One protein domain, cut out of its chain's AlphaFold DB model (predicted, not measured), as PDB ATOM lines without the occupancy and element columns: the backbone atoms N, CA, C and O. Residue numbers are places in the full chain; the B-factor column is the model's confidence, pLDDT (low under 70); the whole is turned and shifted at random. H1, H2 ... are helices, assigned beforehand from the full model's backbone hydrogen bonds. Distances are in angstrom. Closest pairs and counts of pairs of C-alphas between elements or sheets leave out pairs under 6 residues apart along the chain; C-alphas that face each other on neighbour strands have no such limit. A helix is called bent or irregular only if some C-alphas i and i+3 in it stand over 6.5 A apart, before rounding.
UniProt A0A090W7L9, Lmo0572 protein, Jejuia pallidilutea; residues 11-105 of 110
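This is residues 11 to 105 of the 110 residues of the protein "Lmo0572 protein" of Jejuia pallidilutea (UniProt A0A090W7L9). A helical hairpin of H3 and H4 makes the one packed pair of helices, and an unnamed stretch, residues 11 to 36, runs out beside H4, folds back on itself near residue 22 and returns toward H1. H1 and H2 sit away from that pair on a wide loop of chain, much of which, residues 36 to 42 and 44 to 58, stands free; the whole is loose, with a radius of gyration of the C-alphas of 15.5 A. The printed part has 95 residues, with four named helices in the order H1, H2, H3, H4 and no named strand. The class is all helix, though under half of the residues, 41 of 95, are in named elements. The C-alphas span 45 by 32 by 32 A.

The longest helix is H4, residues 85 to 99, which measures 21.1 A from C-alpha 85 at (147.395, 247.315, 269.668) to C-alpha 99 at (167.076, 240.309, 272.654). Before it comes H3, residues 70 to 80, 15.4 A long. H1, residues 37 to 47, begins with C-alpha 37 at (146.101, 269.056, 268.712) and is 15.0 A long. H1 is irregular, but only just: C-alphas 42 and 45 are 6.6 A apart. H2 is short, residues 49 to 52, and measures 5.5 A.

H4 touches H3, and their closest C-alphas, those of Leu 78 and Phe 85, are 5.8 A apart. The two stand at a shallow tilt of 9 degrees and run opposite ways, as a helical hairpin, with their centres 11.2 A apart. H1 is apart from both H3 and H4. H2 is apart from H3 and H4 as well. H1 and H2 meet only through their link. In H3 and H4 every O i to N i+4 pair is within hydrogen-bond range; in H1 5 of 7 are, and H2 is too short for such a pair.

The C-alphas farthest apart in the domain are those of Ala 38 and Ala 64, at 46.7 A. Without the stretches that stand free, a body of 73 residues remains, spanning 40 by 36 by 22 A. The link from H2 to H3, residues 53 to 69, is long; the links from H1 to H2 and from H3 to H4 are tight. The printed part has no cut, and its first and last C-alphas, those of Lys 11 and Ile 105, are 25.7 A apart. The mean pLDDT of the printed part is 89.4, and the model's confidence is under 70 at residue 55 and at residues 101 to 105.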
ATOM      1  N   LYS A  11     147.725 255.771 266.520       92.81
ATOM      2  CA  LYS A  11     147.912 255.264 267.881       92.81
ATOM      3  C   LYS A  11     149.355 255.436 268.314       92.81
ATOM      4  O   LYS A  11     150.281 255.160 267.552       92.81
ATOM      5  N   PHE A  12     149.541 255.844 269.563       94.31
ATOM      6  CA  PHE A  12     150.855 256.004 270.167       94.31
ATOM      7  C   PHE A  12     150.853 255.447 271.586       94.31
ATOM      8  O   PHE A  12     149.928 255.688 272.358       94.31
ATOM      9  N   ILE A  13     151.885 254.688 271.936       96.06
ATOM     10  CA  ILE A  13     152.075 254.141 273.277       96.06
ATOM     11  C   ILE A  13     153.560 254.140 273.611       96.06
ATOM     12  O   ILE A  13     154.405 253.908 272.746       96.06
ATOM     13  N   ILE A  14     153.876 254.421 274.872       95.00
ATOM     14  CA  ILE A  14     155.249 254.461 275.370       95.00
ATOM     15  C   ILE A  14     155.413 253.356 276.404       95.00
ATOM     16  O   ILE A  14     154.705 253.328 277.404       95.00
ATOM     17  N   HIS A  15     156.382 252.476 276.193       95.69
ATOM     18  CA  HIS A  15     156.819 251.499 277.185       95.69
ATOM     19  C   HIS A  15     158.264 251.787 277.571       95.69
ATOM     20  O   HIS A  15     159.017 252.393 276.806       95.69
ATOM     21  N   LYS A  16     158.678 251.293 278.733       92.56
ATOM     22  CA  LYS A  16     160.089 251.257 279.108       92.56
ATOM     23  C   LYS A  16     160.598 249.835 278.949       92.56
ATOM     24  O   LYS A  16     160.146 248.940 279.661       92.56
ATOM     25  N   VAL A  17     161.551 249.640 278.043       90.50
ATOM     26  CA  VAL A  17     162.278 248.372 277.935       90.50
ATOM     27  C   VAL A  17     163.325 248.336 279.049       90.50
ATOM     28  O   VAL A  17     164.103 249.277 279.212       90.50
ATOM     29  N   GLY A  18     163.300 247.274 279.846       88.50
ATOM     30  CA  GLY A  18     164.330 246.972 280.829       88.50
ATOM     31  C   GLY A  18     165.610 246.460 280.171       88.50
ATOM     32  O   GLY A  18     165.705 246.325 278.953       88.50
ATOM     33  N   ASN A  19     166.605 246.139 280.981       82.44
ATOM     34  CA  ASN A  19     167.865 245.576 280.527       82.44
ATOM     35  C   ASN A  19     168.310 244.476 281.501       82.44
ATOM     36  O   ASN A  19     168.440 244.691 282.704       82.44
ATOM     37  N   LYS A  20     168.560 243.284 280.952       80.88
ATOM     38  CA  LYS A  20     168.946 242.093 281.716       80.88
ATOM     39  C   LYS A  20     170.281 242.255 282.458       80.88
ATOM     40  O   LYS A  20     170.466 241.640 283.499       80.88
ATOM     41  N   PHE A  21     171.206 243.085 281.961       78.88
ATOM     42  CA  PHE A  21     172.536 243.274 282.566       78.88
ATOM     43  C   PHE A  21     172.525 244.119 283.833       78.88
ATOM     44  O   PHE A  21     173.404 243.962 284.673       78.88
ATOM     45  N   ASN A  22     171.579 245.048 283.951       79.69
ATOM     46  CA  ASN A  22     171.483 245.954 285.095       79.69
ATOM     47  C   ASN A  22     170.258 245.654 285.975       79.69
ATOM     48  O   ASN A  22     169.868 246.510 286.766       79.69
ATOM     49  N   ASP A  23     169.665 244.465 285.813       81.19
ATOM     50  CA  ASP A  23     168.492 243.972 286.548       81.19
ATOM     51  C   ASP A  23     167.287 244.937 286.512       81.19
ATOM     52  O   ASP A  23     166.489 245.038 287.446       81.19
ATOM     53  N   THR A  24     167.142 245.689 285.414       86.38
ATOM     54  CA  THR A  24     165.981 246.566 285.226       86.38
ATOM     55  C   THR A  24     164.878 245.834 284.478       86.38
ATOM     56  O   THR A  24     165.106 245.223 283.437       86.38
ATOM     57  N   LYS A  25     163.652 245.924 284.995       89.56
ATOM     58  CA  LYS A  25     162.470 245.286 284.404       89.56
ATOM     59  C   LYS A  25     161.795 246.192 283.379       89.56
ATOM     60  O   LYS A  25     161.926 247.416 283.428       89.56
ATOM     61  N   ASN A  26     161.026 245.572 282.488       92.38
ATOM     62  CA  ASN A  26     160.098 246.295 281.628       92.38
ATOM     63  C   ASN A  26     159.057 247.047 282.470       92.38
ATOM     64  O   ASN A  26     158.592 246.536 283.491       92.38
ATOM     65  N   ALA A  27     158.658 248.230 282.006       95.12
ATOM     66  CA  ALA A  27     157.447 248.900 282.461       95.12
ATOM     67  C   ALA A  27     156.487 249.031 281.279       95.12
ATOM     68  O   ALA A  27     156.831 249.614 280.243       95.12
ATOM     69  N   PHE A  28     155.293 248.470 281.438       96.88
ATOM     70  CA  PHE A  28     154.278 248.454 280.400       96.88
ATOM     71  C   PHE A  28     153.237 249.541 280.652       96.88
ATOM     72  O   PHE A  28     152.737 249.682 281.764       96.88
ATOM     73  N   SER A  29     152.917 250.297 279.605       97.31
ATOM     74  CA  SER A  29     151.720 251.127 279.590       97.31
ATOM     75  C   SER A  29     150.500 250.274 279.268       97.31
ATOM     76  O   SER A  29     150.556 249.390 278.415       97.31
ATOM     77  N   GLU A  30     149.393 250.584 279.934       96.81
ATOM     78  CA  GLU A  30     148.102 249.912 279.737       96.81
ATOM     79  C   GLU A  30     147.171 250.683 278.792       96.81
ATOM     80  O   GLU A  30     146.105 250.199 278.423       96.81
ATOM     81  N   LYS A  31     147.546 251.910 278.417       96.25
ATOM     82  CA  LYS A  31     146.745 252.798 277.574       96.25
ATOM     83  C   LYS A  31     147.626 253.552 276.592       96.25
ATOM     84  O   LYS A  31     148.800 253.809 276.866       96.25
ATOM     85  N   THR A  32     147.037 253.910 275.459       96.00
ATOM     86  CA  THR A  32     147.646 254.816 274.488       96.00
ATOM     87  C   THR A  32     147.742 256.227 275.057       96.00
ATOM     88  O   THR A  32     146.976 256.614 275.940       96.00
ATOM     89  N   VAL A  33     148.686 256.996 274.530       94.06
ATOM     90  CA  VAL A  33     148.753 258.436 274.757       94.06
ATOM     91  C   VAL A  33     147.603 259.087 273.999       94.06
ATOM     92  O   VAL A  33     147.388 258.781 272.826       94.06
ATOM     93  N   ASP A  34     146.890 259.971 274.682       92.12
ATOM     94  CA  ASP A  34     145.916 260.865 274.073       92.12
ATOM     95  C   ASP A  34     146.588 262.224 273.871       92.12
ATOM     96  O   ASP A  34     147.112 262.807 274.826       92.12
ATOM     97  N   PHE A  35     146.661 262.677 272.623       88.00
ATOM     98  CA  PHE A  35     147.284 263.949 272.281       88.00
ATOM     99  C   PHE A  35     146.201 264.986 272.019       88.00
ATOM    100  O   PHE A  35     145.327 264.770 271.183       88.00
ATOM    101  N   ASP A  36     146.319 266.150 272.656       92.94
ATOM    102  CA  ASP A  36     145.663 267.335 272.116       92.94
ATOM    103  C   ASP A  36     146.355 267.791 270.819       92.94
ATOM    104  O   ASP A  36     147.493 267.416 270.520       92.94
ATOM    105  N   GLU A  37     145.646 268.596 270.029       92.50
ATOM    106  CA  GLU A  37     146.101 269.056 268.712       92.50
ATOM    107  C   GLU A  37     147.457 269.777 268.788       92.50
ATOM    108  O   GLU A  37     148.372 269.476 268.022       92.50
ATOM    109  N   ALA A  38     147.632 270.658 269.778       94.25
ATOM    110  CA  ALA A  38     148.866 271.420 269.954       94.25
ATOM    111  C   ALA A  38     150.072 270.517 270.277       94.25
ATOM    112  O   ALA A  38     151.166 270.703 269.738       94.25
ATOM    113  N   SER A  39     149.879 269.522 271.143       92.19
ATOM    114  CA  SER A  39     150.903 268.542 271.508       92.19
ATOM    115  C   SER A  39     151.220 267.617 270.340       92.19
ATOM    116  O   SER A  39     152.389 267.300 270.112       92.19
ATOM    117  N   TYR A  40     150.205 267.204 269.579       93.00
ATOM    118  CA  TYR A  40     150.373 266.364 268.399       93.00
ATOM    119  C   TYR A  40     151.223 267.060 267.330       93.00
ATOM    120  O   TYR A  40     152.214 266.488 266.867       93.00
ATOM    121  N   ASP A  41     150.904 268.313 267.002       92.06
ATOM    122  CA  ASP A  41     151.635 269.105 266.007       92.06
ATOM    123  C   ASP A  41     153.097 269.344 266.405       92.06
ATOM    124  O   ASP A  41     153.992 269.366 265.554       92.06
ATOM    125  N   LEU A  42     153.365 269.463 267.708       91.88
ATOM    126  CA  LEU A  42     154.722 269.583 268.233       91.88
ATOM    127  C   LEU A  42     155.485 268.248 268.199       91.88
ATOM    128  O   LEU A  42     156.680 268.213 267.890       91.88
ATOM    129  N   MET A  43     154.817 267.142 268.533       91.38
ATOM    130  CA  MET A  43     155.439 265.822 268.669       91.38
ATOM    131  C   MET A  43     155.653 265.112 267.339       91.38
ATOM    132  O   MET A  43     156.670 264.435 267.169       91.38
ATOM    133  N   LEU A  44     154.751 265.275 266.372       90.88
ATOM    134  CA  LEU A  44     154.809 264.566 265.097       90.88
ATOM    135  C   LEU A  44     156.150 264.781 264.355       90.88
ATOM    136  O   LEU A  44     156.779 263.786 263.975       90.88
ATOM    137  N   PRO A  45     156.678 266.015 264.193       89.62
ATOM    138  CA  PRO A  45     157.977 266.228 263.554       89.62
ATOM    139  C   PRO A  45     159.138 265.578 264.315       89.62
ATOM    140  O   PRO A  45     160.079 265.074 263.692       89.62
ATOM    141  N   PHE A  46     159.074 265.578 265.650       89.38
ATOM    142  CA  PHE A  46     160.087 264.976 266.513       89.38
ATOM    143  C   PHE A  46     160.097 263.448 266.375       89.38
ATOM    144  O   PHE A  46     161.140 262.868 266.064       89.38
ATOM    145  N   LEU A  47     158.933 262.805 266.503       90.12
ATOM    146  CA  LEU A  47     158.770 261.352 266.389       90.12
ATOM    147  C   LEU A  47     159.138 260.835 264.993       90.12
ATOM    148  O   LEU A  47     159.723 259.761 264.855       90.12
ATOM    149  N   LEU A  48     158.851 261.613 263.944       88.69
ATOM    150  CA  LEU A  48     159.163 261.232 262.568       88.69
ATOM    151  C   LEU A  48     160.582 261.611 262.121       88.69
ATOM    152  O   LEU A  48     160.970 261.304 260.985       88.69
ATOM    153  N   ARG A  49     161.378 262.282 262.966       87.12
ATOM    154  CA  ARG A  49     162.757 262.685 262.645       87.12
ATOM    155  C   ARG A  49     163.636 261.511 262.197       87.12
ATOM    156  O   ARG A  49     164.270 261.669 261.150       87.12
ATOM    157  N   PRO A  50     163.654 260.345 262.881       84.25
ATOM    158  CA  PRO A  50     164.517 259.228 262.499       84.25
ATOM    159  C   PRO A  50     164.260 258.728 261.075       84.25
ATOM    160  O   PRO A  50     165.206 258.372 260.384       84.25
ATOM    161  N   PHE A  51     163.011 258.780 260.595       82.44
ATOM    162  CA  PHE A  51     162.619 258.304 259.261       82.44
ATOM    163  C   PHE A  51     163.070 259.217 258.111       82.44
ATOM    164  O   PHE A  51     163.054 258.802 256.954       82.44
ATOM    165  N   GLY A  52     163.475 260.458 258.403       79.06
ATOM    166  CA  GLY A  52     163.941 261.403 257.387       79.06
ATOM    167  C   GLY A  52     165.356 261.128 256.874       79.06
ATOM    168  O   GLY A  52     165.661 261.482 255.740       79.06
ATOM    169  N   SER A  53     166.208 260.501 257.689       73.88
ATOM    170  CA  SER A  53     167.630 260.266 257.391       73.88
ATOM    171  C   SER A  53     167.970 258.795 257.136       73.88
ATOM    172  O   SER A  53     169.146 258.447 257.038       73.88
ATOM    173  N   VAL A  54     166.969 257.913 257.045       71.81
ATOM    174  CA  VAL A  54     167.203 256.484 256.801       71.81
ATOM    175  C   VAL A  54     167.661 256.272 255.361       71.81
ATOM    176  O   VAL A  54     166.870 256.355 254.420       71.81
ATOM    177  N   VAL A  55     168.947 255.969 255.201       67.00
ATOM    178  CA  VAL A  55     169.552 255.613 253.908       67.00
ATOM    179  C   VAL A  55     169.381 254.119 253.611       67.00
ATOM    180  O   VAL A  55     169.246 253.729 252.453       67.00
ATOM    181  N   GLN A  56     169.327 253.280 254.651       76.88
ATOM    182  CA  GLN A  56     169.265 251.824 254.533       76.88
ATOM    183  C   GLN A  56     167.911 251.268 254.980       76.88
ATOM    184  O   GLN A  56     167.468 251.497 256.101       76.88
ATOM    185  N   SER A  57     167.269 250.485 254.114       79.00
ATOM    186  CA  SER A  57     166.078 249.718 254.478       79.00
ATOM    187  C   SER A  57     166.467 248.364 255.062       79.00
ATOM    188  O   SER A  57     167.238 247.633 254.435       79.00
ATOM    189  N   TYR A  58     165.862 247.993 256.186       84.81
ATOM    190  CA  TYR A  58     165.929 246.643 256.738       84.81
ATOM    191  C   TYR A  58     164.623 245.905 256.450       84.81
ATOM    192  O   TYR A  58     163.566 246.520 256.314       84.81
ATOM    193  N   ARG A  59     164.704 244.581 256.323       89.25
ATOM    194  CA  ARG A  59     163.549 243.702 256.140       89.25
ATOM    195  C   ARG A  59     163.620 242.588 257.165       89.25
ATOM    196  O   ARG A  59     164.707 242.061 257.420       89.25
ATOM    197  N   PHE A  60     162.471 242.224 257.722       94.31
ATOM    198  CA  PHE A  60     162.378 241.009 258.514       94.31
ATOM    199  C   PHE A  60     162.757 239.813 257.645       94.31
ATOM    200  O   PHE A  60     162.465 239.771 256.448       94.31
ATOM    201  N   ASN A  61     163.457 238.864 258.252       94.81
ATOM    202  CA  ASN A  61     163.855 237.632 257.603       94.81
ATOM    203  C   ASN A  61     163.771 236.483 258.605       94.81
ATOM    204  O   ASN A  61     163.826 236.689 259.820       94.81
ATOM    205  N   HIS A  62     163.637 235.280 258.066       96.44
ATOM    206  CA  HIS A  62     163.821 234.035 258.786       96.44
ATOM    207  C   HIS A  62     164.171 232.959 257.752       96.44
ATOM    208  O   HIS A  62     163.549 232.905 256.693       96.44
ATOM    209  N   HIS A  63     165.164 232.118 258.043       95.12
ATOM    210  CA  HIS A  63     165.750 231.187 257.067       95.12
ATOM    211  C   HIS A  63     164.741 230.187 256.472       95.12
ATOM    212  O   HIS A  63     164.843 229.846 255.300       95.12
ATOM    213  N   ALA A  64     163.777 229.721 257.273       97.25
ATOM    214  CA  ALA A  64     162.751 228.774 256.834       97.25
ATOM    215  C   ALA A  64     161.498 229.457 256.250       97.25
ATOM    216  O   ALA A  64     161.102 229.178 255.123       97.25
ATOM    217  N   ASN A  65     160.850 230.338 257.020       96.00
ATOM    218  CA  ASN A  65     159.636 231.039 256.609       96.00
ATOM    219  C   ASN A  65     159.515 232.360 257.377       96.00
ATOM    220  O   ASN A  65     159.687 232.373 258.593       96.00
ATOM    221  N   ILE A  66     159.185 233.454 256.685       95.75
ATOM    222  CA  ILE A  66     159.039 234.793 257.272       95.75
ATOM    223  C   ILE A  66     158.010 234.866 258.410       95.75
ATOM    224  O   ILE A  66     158.199 235.638 259.347       95.75
ATOM    225  N   SER A  67     156.973 234.025 258.390       94.25
ATOM    226  CA  SER A  67     155.966 233.939 259.460       94.25
ATOM    227  C   SER A  67     156.525 233.416 260.790       94.25
ATOM    228  O   SER A  67     155.845 233.478 261.808       94.25
ATOM    229  N   LEU A  68     157.758 232.895 260.797       94.75
ATOM    230  CA  LEU A  68     158.473 232.490 262.010       94.75
ATOM    231  C   LEU A  68     159.301 233.634 262.620       94.75
ATOM    232  O   LEU A  68     159.896 233.464 263.679       94.75
ATOM    233  N   ASN A  69     159.363 234.804 261.976       96.25
ATOM    234  CA  ASN A  69     159.931 235.999 262.589       96.25
ATOM    235  C   ASN A  69     158.886 236.637 263.521       96.25
ATOM    236  O   ASN A  69     157.859 237.126 263.054       96.25
ATOM    237  N   GLU A  70     159.157 236.658 264.826       95.31
ATOM    238  CA  GLU A  70     158.206 237.138 265.843       95.31
ATOM    239  C   GLU A  70     157.738 238.575 265.585       95.31
ATOM    240  O   GLU A  70     156.538 238.840 265.584       95.31
ATOM    241  N   ILE A  71     158.657 239.496 265.269       96.00
ATOM    242  CA  ILE A  71     158.304 240.895 264.989       96.00
ATOM    243  C   ILE A  71     157.468 241.018 263.711       96.00
ATOM    244  O   ILE A  71     156.543 241.833 263.665       96.00
ATOM    245  N   ASN A  72     157.736 240.208 262.683       96.62
ATOM    246  CA  ASN A  72     156.893 240.163 261.488       96.62
ATOM    247  C   ASN A  72     155.463 239.709 261.825       96.62
ATOM    248  O   ASN A  72     154.495 240.305 261.352       96.62
ATOM    249  N   THR A  73     155.330 238.688 262.669       96.69
ATOM    250  CA  THR A  73     154.035 238.173 263.129       96.69
ATOM    251  C   THR A  73     153.282 239.206 263.966       96.69
ATOM    252  O   THR A  73     152.117 239.474 263.685       96.69
ATOM    253  N   TYR A  74     153.950 239.872 264.912       96.81
ATOM    254  CA  TYR A  74     153.358 240.960 265.700       96.81
ATOM    255  C   TYR A  74     152.929 242.138 264.823       96.81
ATOM    256  O   TYR A  74     151.822 242.646 264.963       96.81
ATOM    257  N   SER A  75     153.769 242.534 263.863       95.00
ATOM    258  CA  SER A  75     153.428 243.592 262.905       95.00
ATOM    259  C   SER A  75     152.190 243.217 262.089       95.00
ATOM    260  O   SER A  75     151.291 244.031 261.923       95.00
ATOM    261  N   THR A  76     152.110 241.966 261.627       95.50
ATOM    262  CA  THR A  76     150.947 241.453 260.885       95.50
ATOM    263  C   THR A  76     149.679 241.499 261.738       95.50
ATOM    264  O   THR A  76     148.635 241.926 261.254       95.50
ATOM    265  N   GLN A  77     149.766 241.118 263.015       96.12
ATOM    266  CA  GLN A  77     148.639 241.185 263.945       96.12
ATOM    267  C   GLN A  77     148.156 242.627 264.152       96.12
ATOM    268  O   GLN A  77     146.958 242.868 264.058       96.12
ATOM    269  N   LEU A  78     149.072 243.587 264.339       95.12
ATOM    270  CA  LEU A  78     148.736 245.009 264.506       95.12
ATOM    271  C   LEU A  78     147.969 245.602 263.320       95.12
ATOM    272  O   LEU A  78     147.126 246.472 263.514       95.12
ATOM    273  N   PHE A  79     148.278 245.169 262.095       92.81
ATOM    274  CA  PHE A  79     147.590 245.659 260.899       92.81
ATOM    275  C   PHE A  79     146.255 244.955 260.629       92.81
ATOM    276  O   PHE A  79     145.423 245.512 259.919       92.81
ATOM    277  N   ASN A  80     146.051 243.753 261.173       96.12
ATOM    278  CA  ASN A  80     144.820 242.984 260.986       96.12
ATOM    279  C   ASN A  80     143.778 243.248 262.078       96.12
ATOM    280  O   ASN A  80     142.586 243.122 261.812       96.12
ATOM    281  N   ASP A  81     144.222 243.573 263.292       95.69
ATOM    282  CA  ASP A  81     143.364 243.806 264.446       95.69
ATOM    283  C   ASP A  81     143.832 245.046 265.213       95.69
ATOM    284  O   ASP A  81     144.846 245.053 265.916       95.69
ATOM    285  N   GLU A  82     143.059 246.116 265.072       90.00
ATOM    286  CA  GLU A  82     143.336 247.389 265.715       90.00
ATOM    287  C   GLU A  82     143.131 247.334 267.244       90.00
ATOM    288  O   GLU A  82     143.785 248.091 267.976       90.00
ATOM    289  N   GLU A  83     142.276 246.442 267.756       95.19
ATOM    290  CA  GLU A  83     142.038 246.266 269.196       95.19
ATOM    291  C   GLU A  83     143.225 245.579 269.883       95.19
ATOM    292  O   GLU A  83     143.521 245.853 271.049       95.19
ATOM    293  N   ALA A  84     143.997 244.788 269.134       96.56
ATOM    294  CA  ALA A  84     145.195 244.117 269.628       96.56
ATOM    295  C   ALA A  84     146.384 245.062 269.904       96.56
ATOM    296  O   ALA A  84     147.415 244.607 270.402       96.56
ATOM    297  N   PHE A  85     146.275 246.365 269.610       97.06
ATOM    298  CA  PHE A  85     147.395 247.315 269.668       97.06
ATOM    299  C   PHE A  85     148.164 247.296 270.996       97.06
ATOM    300  O   PHE A  85     149.389 247.162 271.001       97.06
ATOM    301  N   VAL A  86     147.453 247.402 272.124       97.44
ATOM    302  CA  VAL A  86     148.085 247.451 273.453       97.44
ATOM    303  C   VAL A  86     148.763 246.119 273.771       97.44
ATOM    304  O   VAL A  86     149.944 246.102 274.109       97.44
ATOM    305  N   GLU A  87     148.077 244.995 273.595       97.69
ATOM    306  CA  GLU A  87     148.646 243.683 273.921       97.69
ATOM    307  C   GLU A  87     149.841 243.327 273.025       97.69
ATOM    308  O   GLU A  87     150.897 242.923 273.514       97.69
ATOM    309  N   VAL A  88     149.751 243.575 271.718       98.00
ATOM    310  CA  VAL A  88     150.863 243.301 270.800       98.00
ATOM    311  C   VAL A  88     152.056 244.223 271.058       98.00
ATOM    312  O   VAL A  88     153.203 243.781 270.967       98.00
ATOM    313  N   SER A  89     151.828 245.482 271.449       97.44
ATOM    314  CA  SER A  89     152.923 246.383 271.834       97.44
ATOM    315  C   SER A  89     153.717 245.859 273.042       97.44
ATOM    316  O   SER A  89     154.951 245.941 273.050       97.44
ATOM    317  N   LYS A  90     153.050 245.207 274.009       97.62
ATOM    318  CA  LYS A  90     153.712 244.524 275.133       97.62
ATOM    319  C   LYS A  90     154.554 243.337 274.656       97.62
ATOM    320  O   LYS A  90     155.689 243.193 275.113       97.62
ATOM    321  N   HIS A  91     154.065 242.540 273.700       97.44
ATOM    322  CA  HIS A  91     154.845 241.445 273.103       97.44
ATOM    323  C   HIS A  91     156.116 241.942 272.396       97.44
ATOM    324  O   HIS A  91     157.184 241.359 272.574       97.44
ATOM    325  N   ILE A  92     156.039 243.059 271.663       96.00
ATOM    326  CA  ILE A  92     157.219 243.685 271.040       96.00
ATOM    327  C   ILE A  92     158.246 244.083 272.110       96.00
ATOM    328  O   ILE A  92     159.434 243.801 271.966       96.00
ATOM    329  N   VAL A  93     157.803 244.702 273.208       95.12
ATOM    330  CA  VAL A  93     158.677 245.104 274.324       95.12
ATOM    331  C   VAL A  93     159.303 243.896 275.021       95.12
ATOM    332  O   VAL A  93     160.488 243.933 275.355       95.12
ATOM    333  N   MET A  94     158.548 242.811 275.209       94.00
ATOM    334  CA  MET A  94     159.084 241.549 275.724       94.00
ATOM    335  C   MET A  94     160.158 240.982 274.796       94.00
ATOM    336  O   MET A  94     161.241 240.655 275.271       94.00
ATOM    337  N   HIS A  95     159.917 240.943 273.484       93.00
ATOM    338  CA  HIS A  95     160.923 240.501 272.521       93.00
ATOM    339  C   HIS A  95     162.186 241.374 272.580       93.00
ATOM    340  O   HIS A  95     163.295 240.849 272.645       93.00
ATOM    341  N   LEU A  96     162.048 242.706 272.635       90.44
ATOM    342  CA  LEU A  96     163.191 243.620 272.771       90.44
ATOM    343  C   LEU A  96     163.979 243.381 274.063       90.44
ATOM    344  O   LEU A  96     165.210 243.411 274.040       90.44
ATOM    345  N   TYR A  97     163.293 243.120 275.175       89.75
ATOM    346  CA  TYR A  97     163.933 242.743 276.432       89.75
ATOM    347  C   TYR A  97     164.681 241.412 276.305       89.75
ATOM    348  O   TYR A  97     165.827 241.300 276.740       89.75
ATOM    349  N   GLU A  98     164.082 240.419 275.641       88.50
ATOM    350  CA  GLU A  98     164.704 239.114 275.434       88.50
ATOM    351  C   GLU A  98     165.960 239.177 274.561       88.50
ATOM    352  O   GLU A  98     166.956 238.513 274.866       88.50
ATOM    353  N   GLN A  99     165.941 240.038 273.539       85.56
ATOM    354  CA  GLN A  99     167.076 240.309 272.654       85.56
ATOM    355  C   GLN A  99     168.094 241.296 273.243       85.56
ATOM    356  O   GLN A  99     169.166 241.490 272.661       85.56
ATOM    357  N   SER A 100     167.812 241.908 274.401       78.62
ATOM    358  CA  SER A 100     168.716 242.853 275.064       78.62
ATOM    359  C   SER A 100     169.866 242.147 275.787       78.62
ATOM    360  O   SER A 100     170.006 242.206 277.006       78.62
ATOM    361  N   ASN A 101     170.714 241.487 274.994       69.00
ATOM    362  CA  ASN A 101     171.840 240.653 275.419       69.00
ATOM    363  C   ASN A 101     173.206 241.349 275.240       69.00
ATOM    364  O   ASN A 101     174.240 240.684 275.233       69.00
ATOM    365  N   SER A 102     173.245 242.685 275.132       61.12
ATOM    366  CA  SER A 102     174.509 243.432 275.204       61.12
ATOM    367  C   SER A 102     174.437 244.654 276.125       61.12
ATOM    368  O   SER A 102     173.456 245.398 276.128       61.12
ATOM    369  N   ALA A 103     175.536 244.913 276.840       53.59
ATOM    370  CA  ALA A 103     175.730 246.110 277.664       53.59
ATOM    371  C   ALA A 103     175.706 247.432 276.858       53.59
ATOM    372  O   ALA A 103     175.632 248.510 277.440       53.59
ATOM    373  N   ASN A 104     175.752 247.354 275.522       48.47
ATOM    374  CA  ASN A 104     175.823 248.500 274.611       48.47
ATOM    375  C   ASN A 104     174.462 248.998 274.114       48.47
ATOM    376  O   ASN A 104     174.423 249.961 273.344       48.47
ATOM    377  N   ILE A 105     173.347 248.398 274.549       51.94
ATOM    378  CA  ILE A 105     172.026 249.003 274.348       51.94
ATOM    379  C   ILE A 105     171.948 250.213 275.279       51.94
ATOM    380  O   ILE A 105     171.500 250.133 276.423       51.94
TER     381      ILE A 105